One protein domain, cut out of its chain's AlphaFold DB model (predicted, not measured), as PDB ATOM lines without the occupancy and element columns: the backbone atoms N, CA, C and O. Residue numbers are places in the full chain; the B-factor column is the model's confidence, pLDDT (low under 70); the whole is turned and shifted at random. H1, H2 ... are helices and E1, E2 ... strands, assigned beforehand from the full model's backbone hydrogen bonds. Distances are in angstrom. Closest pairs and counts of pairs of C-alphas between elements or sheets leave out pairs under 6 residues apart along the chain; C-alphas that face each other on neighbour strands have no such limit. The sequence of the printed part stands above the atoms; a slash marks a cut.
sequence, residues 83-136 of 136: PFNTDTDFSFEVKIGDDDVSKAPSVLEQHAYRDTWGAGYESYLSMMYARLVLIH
ATOM      1  N   PRO A  83      44.410  38.243 150.040       84.94
ATOM      2  CA  PRO A  83      45.201  39.285 149.385       84.94
ATOM      3  C   PRO A  83      44.324  40.207 148.519       84.94
ATOM      4  O   PRO A  83      43.377  39.747 147.863       84.94
ATOM      5  N   PHE A  84      44.631  41.504 148.526       80.69
ATOM      6  CA  PHE A  84      43.784  42.549 147.941       80.69
ATOM      7  C   PHE A  84      44.095  42.864 146.471       80.69
ATOM      8  O   PHE A  84      43.405  43.689 145.875       80.69
ATOM      9  N   ASN A  85      45.085  42.199 145.874       76.50
ATOM     10  CA  ASN A  85      45.597  42.458 144.533       76.50
ATOM     11  C   ASN A  85      46.018  43.928 144.322       76.50
ATOM     12  O   ASN A  85      45.616  44.591 143.367       76.50
ATOM     13  N   THR A  86      46.808  44.443 145.261       71.44
ATOM     14  CA  THR A  86      47.330  45.819 145.313       71.44
ATOM     15  C   THR A  86      48.567  46.048 144.446       71.44
ATOM     16  O   THR A  86      49.046  47.179 144.388       71.44
ATOM     17  N   ASP A  87      49.097  45.002 143.800       65.12
ATOM     18  CA  ASP A  87      50.315  45.033 142.971       65.12
ATOM     19  C   ASP A  87      51.532  45.650 143.693       65.12
ATOM     20  O   ASP A  87      52.439  46.222 143.095       65.12
ATOM     21  N   THR A  88      51.529  45.569 145.026       60.25
ATOM     22  CA  THR A  88      52.554  46.165 145.879       60.25
ATOM     23  C   THR A  88      53.524  45.080 146.331       60.25
ATOM     24  O   THR A  88      53.136  44.090 146.954       60.25
ATOM     25  N   ASP A  89      54.807  45.269 146.023       59.16
ATOM     26  CA  ASP A  89      55.889  44.487 146.615       59.16
ATOM     27  C   ASP A  89      56.237  45.108 147.974       59.16
ATOM     28  O   ASP A  89      56.776  46.212 148.045       59.16
ATOM     29  N   PHE A  90      55.898  44.430 149.074       56.81
ATOM     30  CA  PHE A  90      56.215  44.883 150.436       56.81
ATOM     31  C   PHE A  90      57.696  44.646 150.797       56.81
ATOM     32  O   PHE A  90      58.027  44.232 151.911       56.81
ATOM     33  N   SER A  91      58.608  44.887 149.855       58.69
ATOM     34  CA  SER A  91      60.034  45.006 150.135       58.69
ATOM     35  C   SER A  91      60.303  46.374 150.758       58.69
ATOM     36  O   SER A  91      59.971  47.400 150.165       58.69
ATOM     37  N   PHE A  92      60.915  46.404 151.940       60.50
ATOM     38  CA  PHE A  92      61.280  47.653 152.606       60.50
ATOM     39  C   PHE A  92      62.802  47.766 152.687       60.50
ATOM     40  O   PHE A  92      63.475  46.855 153.179       60.50
ATOM     41  N   GLU A  93      63.345  48.888 152.220       57.72
ATOM     42  CA  GLU A  93      64.730  49.270 152.493       57.72
ATOM     43  C   GLU A  93      64.814  49.852 153.905       57.72
ATOM     44  O   GLU A  93      64.061  50.761 154.263       57.72
ATOM     45  N   VAL A  94      65.719  49.317 154.726       62.28
ATOM     46  CA  VAL A  94      65.952  49.817 156.083       62.28
ATOM     47  C   VAL A  94      67.379  50.337 156.156       62.28
ATOM     48  O   VAL A  94      68.330  49.594 155.913       62.28
ATOM     49  N   LYS A  95      67.535  51.611 156.525       55.31
ATOM     50  CA  LYS A  95      68.848  52.191 156.821       55.31
ATOM     51  C   LYS A  95      69.245  51.852 158.250       55.31
ATOM     52  O   LYS A  95      68.510  52.175 159.185       55.31
ATOM     53  N   ILE A  96      70.400  51.218 158.426       66.94
ATOM     54  CA  ILE A  96      70.981  50.942 159.743       66.94
ATOM     55  C   ILE A  96      72.332  51.658 159.792       66.94
ATOM     56  O   ILE A  96      73.328  51.159 159.284       66.94
ATOM     57  N   GLY A  97      72.365  52.845 160.405       75.94
ATOM     58  CA  GLY A  97      73.559  53.698 160.390       75.94
ATOM     59  C   GLY A  97      73.808  54.301 159.004       75.94
ATOM     60  O   GLY A  97      72.871  54.818 158.396       75.94
ATOM     61  N   ASP A  98      75.053  54.227 158.527       76.06
ATOM     62  CA  ASP A  98      75.456  54.684 157.186       76.06
ATOM     63  C   ASP A  98      75.304  53.595 156.103       76.06
ATOM     64  O   ASP A  98      75.529  53.869 154.924       76.06
ATOM     65  N   ASP A  99      74.901  52.376 156.483       63.06
ATOM     66  CA  ASP A  99      74.735  51.254 155.561       63.06
ATOM     67  C   ASP A  99      73.270  51.094 155.117       63.06
ATOM     68  O   ASP A  99      72.333  51.060 155.927       63.06
ATOM     69  N   ASP A 100      73.083  50.933 153.805       65.88
ATOM     70  CA  ASP A 100      71.810  50.537 153.210       65.88
ATOM     71  C   ASP A 100      71.695  49.006 153.231       65.88
ATOM     72  O   ASP A 100      72.433  48.295 152.547       65.88
ATOM     73  N   VAL A 101      70.758  48.482 154.030       67.06
ATOM     74  CA  VAL A 101      70.494  47.042 154.127       67.06
ATOM     75  C   VAL A 101      69.133  46.734 153.507       67.06
ATOM     76  O   VAL A 101      68.079  47.088 154.038       67.06
ATOM     77  N   SER A 102      69.139  46.014 152.384       63.19
ATOM     78  CA  SER A 102      67.918  45.487 151.773       63.19
ATOM     79  C   SER A 102      67.498  44.196 152.486       63.19
ATOM     80  O   SER A 102      68.152  43.158 152.334       63.19
ATOM     81  N   LYS A 103      66.398  44.217 153.250       63.38
ATOM     82  CA  LYS A 103      65.800  42.982 153.775       63.38
ATOM     83  C   LYS A 103      64.917  42.372 152.687       63.38
ATOM     84  O   LYS A 103      63.780  42.796 152.492       63.38
ATOM     85  N   ALA A 104      65.429  41.354 151.997       61.44
ATOM     86  CA  ALA A 104      64.590  40.531 151.133       61.44
ATOM     87  C   ALA A 104      63.488  39.854 151.978       61.44
ATOM     88  O   ALA A 104      63.777  39.398 153.091       61.44
ATOM     89  N   PRO A 105      62.238  39.783 151.490       58.22
ATOM     90  CA  PRO A 105      61.163  39.127 152.222       58.22
ATOM     91  C   PRO A 105      61.522  37.659 152.477       58.22
ATOM     92  O   PRO A 105      62.007  36.956 151.586       58.22
ATOM     93  N   SER A 106      61.298  37.191 153.706       57.78
ATOM     94  CA  SER A 106      61.490  35.779 154.044       57.78
ATOM     95  C   SER A 106      60.540  34.892 153.232       57.78
ATOM     96  O   SER A 106      59.499  35.351 152.771       57.78
ATOM     97  N   VAL A 107      60.847  33.598 153.084       55.12
ATOM     98  CA  VAL A 107      59.983  32.645 152.350       55.12
ATOM     99  C   VAL A 107      58.548  32.646 152.900       55.12
ATOM    100  O   VAL A 107      57.585  32.596 152.139       55.12
ATOM    101  N   LEU A 108      58.389  32.770 154.221       54.06
ATOM    102  CA  LEU A 108      57.079  32.873 154.867       54.06
ATOM    103  C   LEU A 108      56.367  34.193 154.530       54.06
ATOM    104  O   LEU A 108      55.181  34.174 154.213       54.06
ATOM    105  N   GLU A 109      57.080  35.325 154.544       57.03
ATOM    106  CA  GLU A 109      56.524  36.627 154.148       57.03
ATOM    107  C   GLU A 109      56.170  36.661 152.651       57.03
ATOM    108  O   GLU A 109      55.123  37.188 152.292       57.03
ATOM    109  N   GLN A 110      56.970  36.037 151.781       56.50
ATOM    110  CA  GLN A 110      56.657  35.906 150.355       56.50
ATOM    111  C   GLN A 110      55.363  35.122 150.120       56.50
ATOM    112  O   GLN A 110      54.576  35.496 149.261       56.50
ATOM    113  N   HIS A 111      55.110  34.049 150.867       56.84
ATOM    114  CA  HIS A 111      53.868  33.292 150.702       56.84
ATOM    115  C   HIS A 111      52.645  33.983 151.321       56.84
ATOM    116  O   HIS A 111      51.534  33.766 150.841       56.84
ATOM    117  N   ALA A 112      52.831  34.793 152.367       54.34
ATOM    118  CA  ALA A 112      51.736  35.440 153.094       54.34
ATOM    119  C   ALA A 112      51.383  36.852 152.588       54.34
ATOM    120  O   ALA A 112      50.225  37.245 152.685       54.34
ATOM    121  N   TYR A 113      52.351  37.605 152.051       52.25
ATOM    122  CA  TYR A 113      52.200  39.034 151.735       52.25
ATOM    123  C   TYR A 113      52.571  39.405 150.299       52.25
ATOM    124  O   TYR A 113      52.497  40.577 149.939       52.25
ATOM    125  N   ARG A 114      52.962  38.448 149.450       58.88
ATOM    126  CA  ARG A 114      53.195  38.750 148.037       58.88
ATOM    127  C   ARG A 114      51.858  38.888 147.318       58.88
ATOM    128  O   ARG A 114      51.289  37.917 146.834       58.88
ATOM    129  N   ASP A 115      51.399  40.125 147.226       63.22
ATOM    130  CA  ASP A 115      50.186  40.506 146.508       63.22
ATOM    131  C   ASP A 115      50.473  40.852 145.038       63.22
ATOM    132  O   ASP A 115      49.894  41.769 144.458       63.22
ATOM    133  N   THR A 116      51.426  40.123 144.444       63.34
ATOM    134  CA  THR A 116      51.787  40.229 143.029       63.34
ATOM    135  C   THR A 116      51.412  38.938 142.318       63.34
ATOM    136  O   THR A 116      51.919  37.848 142.601       63.34
ATOM    137  N   TRP A 117      50.487  39.065 141.377       72.38
ATOM    138  CA  TRP A 117      49.906  37.961 140.633       72.38
ATOM    139  C   TRP A 117      50.656  37.833 139.313       72.38
ATOM    140  O   TRP A 117      50.301  38.455 138.319       72.38
ATOM    141  N   GLY A 118      51.743  37.055 139.313       66.31
ATOM    142  CA  GLY A 118      52.700  36.996 138.194       66.31
ATOM    143  C   GLY A 118      52.121  36.579 136.833       66.31
ATOM    144  O   GLY A 118      52.792  36.740 135.820       66.31
ATOM    145  N   ALA A 119      50.888  36.065 136.799       73.06
ATOM    146  CA  ALA A 119      50.144  35.738 135.582       73.06
ATOM    147  C   ALA A 119      48.898  36.630 135.378       73.06
ATOM    148  O   ALA A 119      47.956  36.217 134.714       73.06
ATOM    149  N   GLY A 120      48.878  37.830 135.967       81.50
ATOM    150  CA  GLY A 120      47.798  38.806 135.817       81.50
ATOM    151  C   GLY A 120      46.563  38.533 136.682       81.50
ATOM    152  O   GLY A 120      46.541  37.636 137.535       81.50
ATOM    153  N   TYR A 121      45.517  39.330 136.449       84.94
ATOM    154  CA  TYR A 121      44.246  39.305 137.186       84.94
ATOM    155  C   TYR A 121      43.548  37.938 137.132       84.94
ATOM    156  O   TYR A 121      42.892  37.527 138.086       84.94
ATOM    157  N   GLU A 122      43.717  37.200 136.042       88.50
ATOM    158  CA  GLU A 122      43.152  35.873 135.799       88.50
ATOM    159  C   GLU A 122      43.626  34.861 136.847       88.50
ATOM    160  O   GLU A 122      42.861  33.997 137.290       88.50
ATOM    161  N   SER A 123      44.881  34.986 137.289       86.38
ATOM    162  CA  SER A 123      45.453  34.110 138.310       86.38
ATOM    163  C   SER A 123      44.890  34.400 139.705       86.38
ATOM    164  O   SER A 123      44.557  33.460 140.433       86.38
ATOM    165  N   TYR A 124      44.656  35.676 140.030       88.38
ATOM    166  CA  TYR A 124      43.936  36.087 141.239       88.38
ATOM    167  C   TYR A 124      42.496  35.570 141.239       88.38
ATOM    168  O   TYR A 124      42.057  34.915 142.189       88.38
ATOM    169  N   LEU A 125      41.771  35.805 140.139       92.00
ATOM    170  CA  LEU A 125      40.388  35.362 139.980       92.00
ATOM    171  C   LEU A 125      40.279  33.842 140.100       92.00
ATOM    172  O   LEU A 125      39.403  33.347 140.802       92.00
ATOM    173  N   SER A 126      41.199  33.094 139.493       91.19
ATOM    174  CA  SER A 126      41.236  31.632 139.594       91.19
ATOM    175  C   SER A 126      41.527  31.151 141.021       91.19
ATOM    176  O   SER A 126      40.880  30.213 141.499       91.19
ATOM    177  N   MET A 127      42.453  31.814 141.728       90.19
ATOM    178  CA  MET A 127      42.776  31.528 143.130       90.19
ATOM    179  C   MET A 127      41.558  31.733 144.040       90.19
ATOM    180  O   MET A 127      41.235  30.839 144.835       90.19
ATOM    181  N   MET A 128      40.863  32.864 143.893       93.12
ATOM    182  CA  MET A 128      39.690  33.220 144.693       93.12
ATOM    183  C   MET A 128      38.465  32.379 144.336       93.12
ATOM    184  O   MET A 128      37.812  31.836 145.227       93.12
ATOM    185  N   TYR A 129      38.171  32.206 143.046       94.38
ATOM    186  CA  TYR A 129      37.003  31.470 142.564       94.38
ATOM    187  C   TYR A 129      36.952  30.048 143.128       94.38
ATOM    188  O   TYR A 129      35.930  29.634 143.674       94.38
ATOM    189  N   ALA A 130      38.074  29.319 143.084       94.00
ATOM    190  CA  ALA A 130      38.133  27.958 143.608       94.00
ATOM    191  C   ALA A 130      37.812  27.880 145.112       94.00
ATOM    192  O   ALA A 130      37.217  26.907 145.563       94.00
ATOM    193  N   ARG A 131      38.186  28.898 145.892       94.81
ATOM    194  CA  ARG A 131      37.948  28.952 147.343       94.81
ATOM    195  C   ARG A 131      36.512  29.344 147.660       94.81
ATOM    196  O   ARG A 131      35.871  28.685 148.470       94.81
ATOM    197  N   LEU A 132      35.985  30.355 146.973       94.94
ATOM    198  CA  LEU A 132      34.615  30.831 147.168       94.94
ATOM    199  C   LEU A 132      33.575  29.758 146.813       94.94
ATOM    200  O   LEU A 132      32.596  29.599 147.532       94.94
ATOM    201  N   VAL A 133      33.821  28.955 145.772       94.31
ATOM    202  CA  VAL A 133      32.953  27.818 145.407       94.31
ATOM    203  C   VAL A 133      32.953  26.703 146.462       94.31
ATOM    204  O   VAL A 133      31.992  25.941 146.535       94.31
ATOM    205  N   LEU A 134      34.018  26.563 147.260       94.25
ATOM    206  CA  LEU A 134      34.070  25.594 148.364       94.25
ATOM    207  C   LEU A 134      33.441  26.135 149.654       94.25
ATOM    208  O   LEU A 134      33.040  25.343 150.500       94.25
ATOM    209  N   ILE A 135      33.398  27.460 149.810       93.06
ATOM    210  CA  ILE A 135      32.762  28.141 150.944       93.06
ATOM    211  C   ILE A 135      31.231  28.123 150.813       93.06
ATOM    212  O   ILE A 135      30.544  28.089 151.834       93.06
ATOM    213  N   HIS A 136      30.713  28.149 149.581       80.94
ATOM    214  CA  HIS A 136      29.282  28.064 149.281       80.94
ATOM    215  C   HIS A 136      28.725  26.639 149.432       80.94
ATOM    216  O   HIS A 136      27.615  26.529 150.008       80.94
TER     217      HIS A 136
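AT A GLANCE: This is residues 83 to 136 of the 136 residues of an uncharacterized protein of Actinobacteria bacterium (UniProt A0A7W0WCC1). The printed part is a long, open rod, with a two-stranded hairpin, E1 and E2, at one end, the helix H2 at the other, and the short helix H1 between them. The tip of the hairpin, residues 95 to 100, sticks out at one end, and residues 129 to 136, of which 129 to 135 belong to H2, stick out at the other. The printed part has 54 residues, with two named strands and then two named helices in the order E1, E2, H1, H2; the sheet, in the order E1 - E2, is antiparallel, and the class is mixed, helices and strands. It is only just extended, close to loose, with a radius of gyration of the C-alphas of 15.5 A, and it spans 53 by 19 by 14 A.

HOW THE PARTS SIT: E1, residues 92 to 96, and E2, residues 99 to 103, form a hairpin of antiparallel neighbours, with 146 degrees between their directions. The C-alphas of Glu 93 and Ser 102 face each other at 5.0 A. N 94 and O 101, 3.3 A apart, and N 96 and O 99, 3.2 A apart, are within hydrogen-bond range. H1, residues 107 to 113, is apart from E1. H2, residues 121 to 135, is apart from E1, E2 and H1. In H1 every O i to N i+4 pair is within hydrogen-bond range; in H2, 9 of 11 are.

IN THESE COORDINATES: E1 begins at C-alpha 92 (61.280, 47.653, 152.606) and is 12.5 A long; E2 is 12.3 A long. H1 measures 10.1 A from first to last C-alpha. H2 measures 21.1 A and ends at C-alpha 135 (32.762, 28.141, 150.944).

THE WHOLE: The two C-alphas farthest apart, those of Asp 98 and His 136, are 53.9 A apart. The printed part has no cut and ends at residue 136, the chain's last residue. The links E1 to E2 and E2 to H1 are tight, and H1 to H2 is short. The mean pLDDT of the printed part is 72.0; 29 residues are under 70, namely 87 to 96, 99 to 116 and 118.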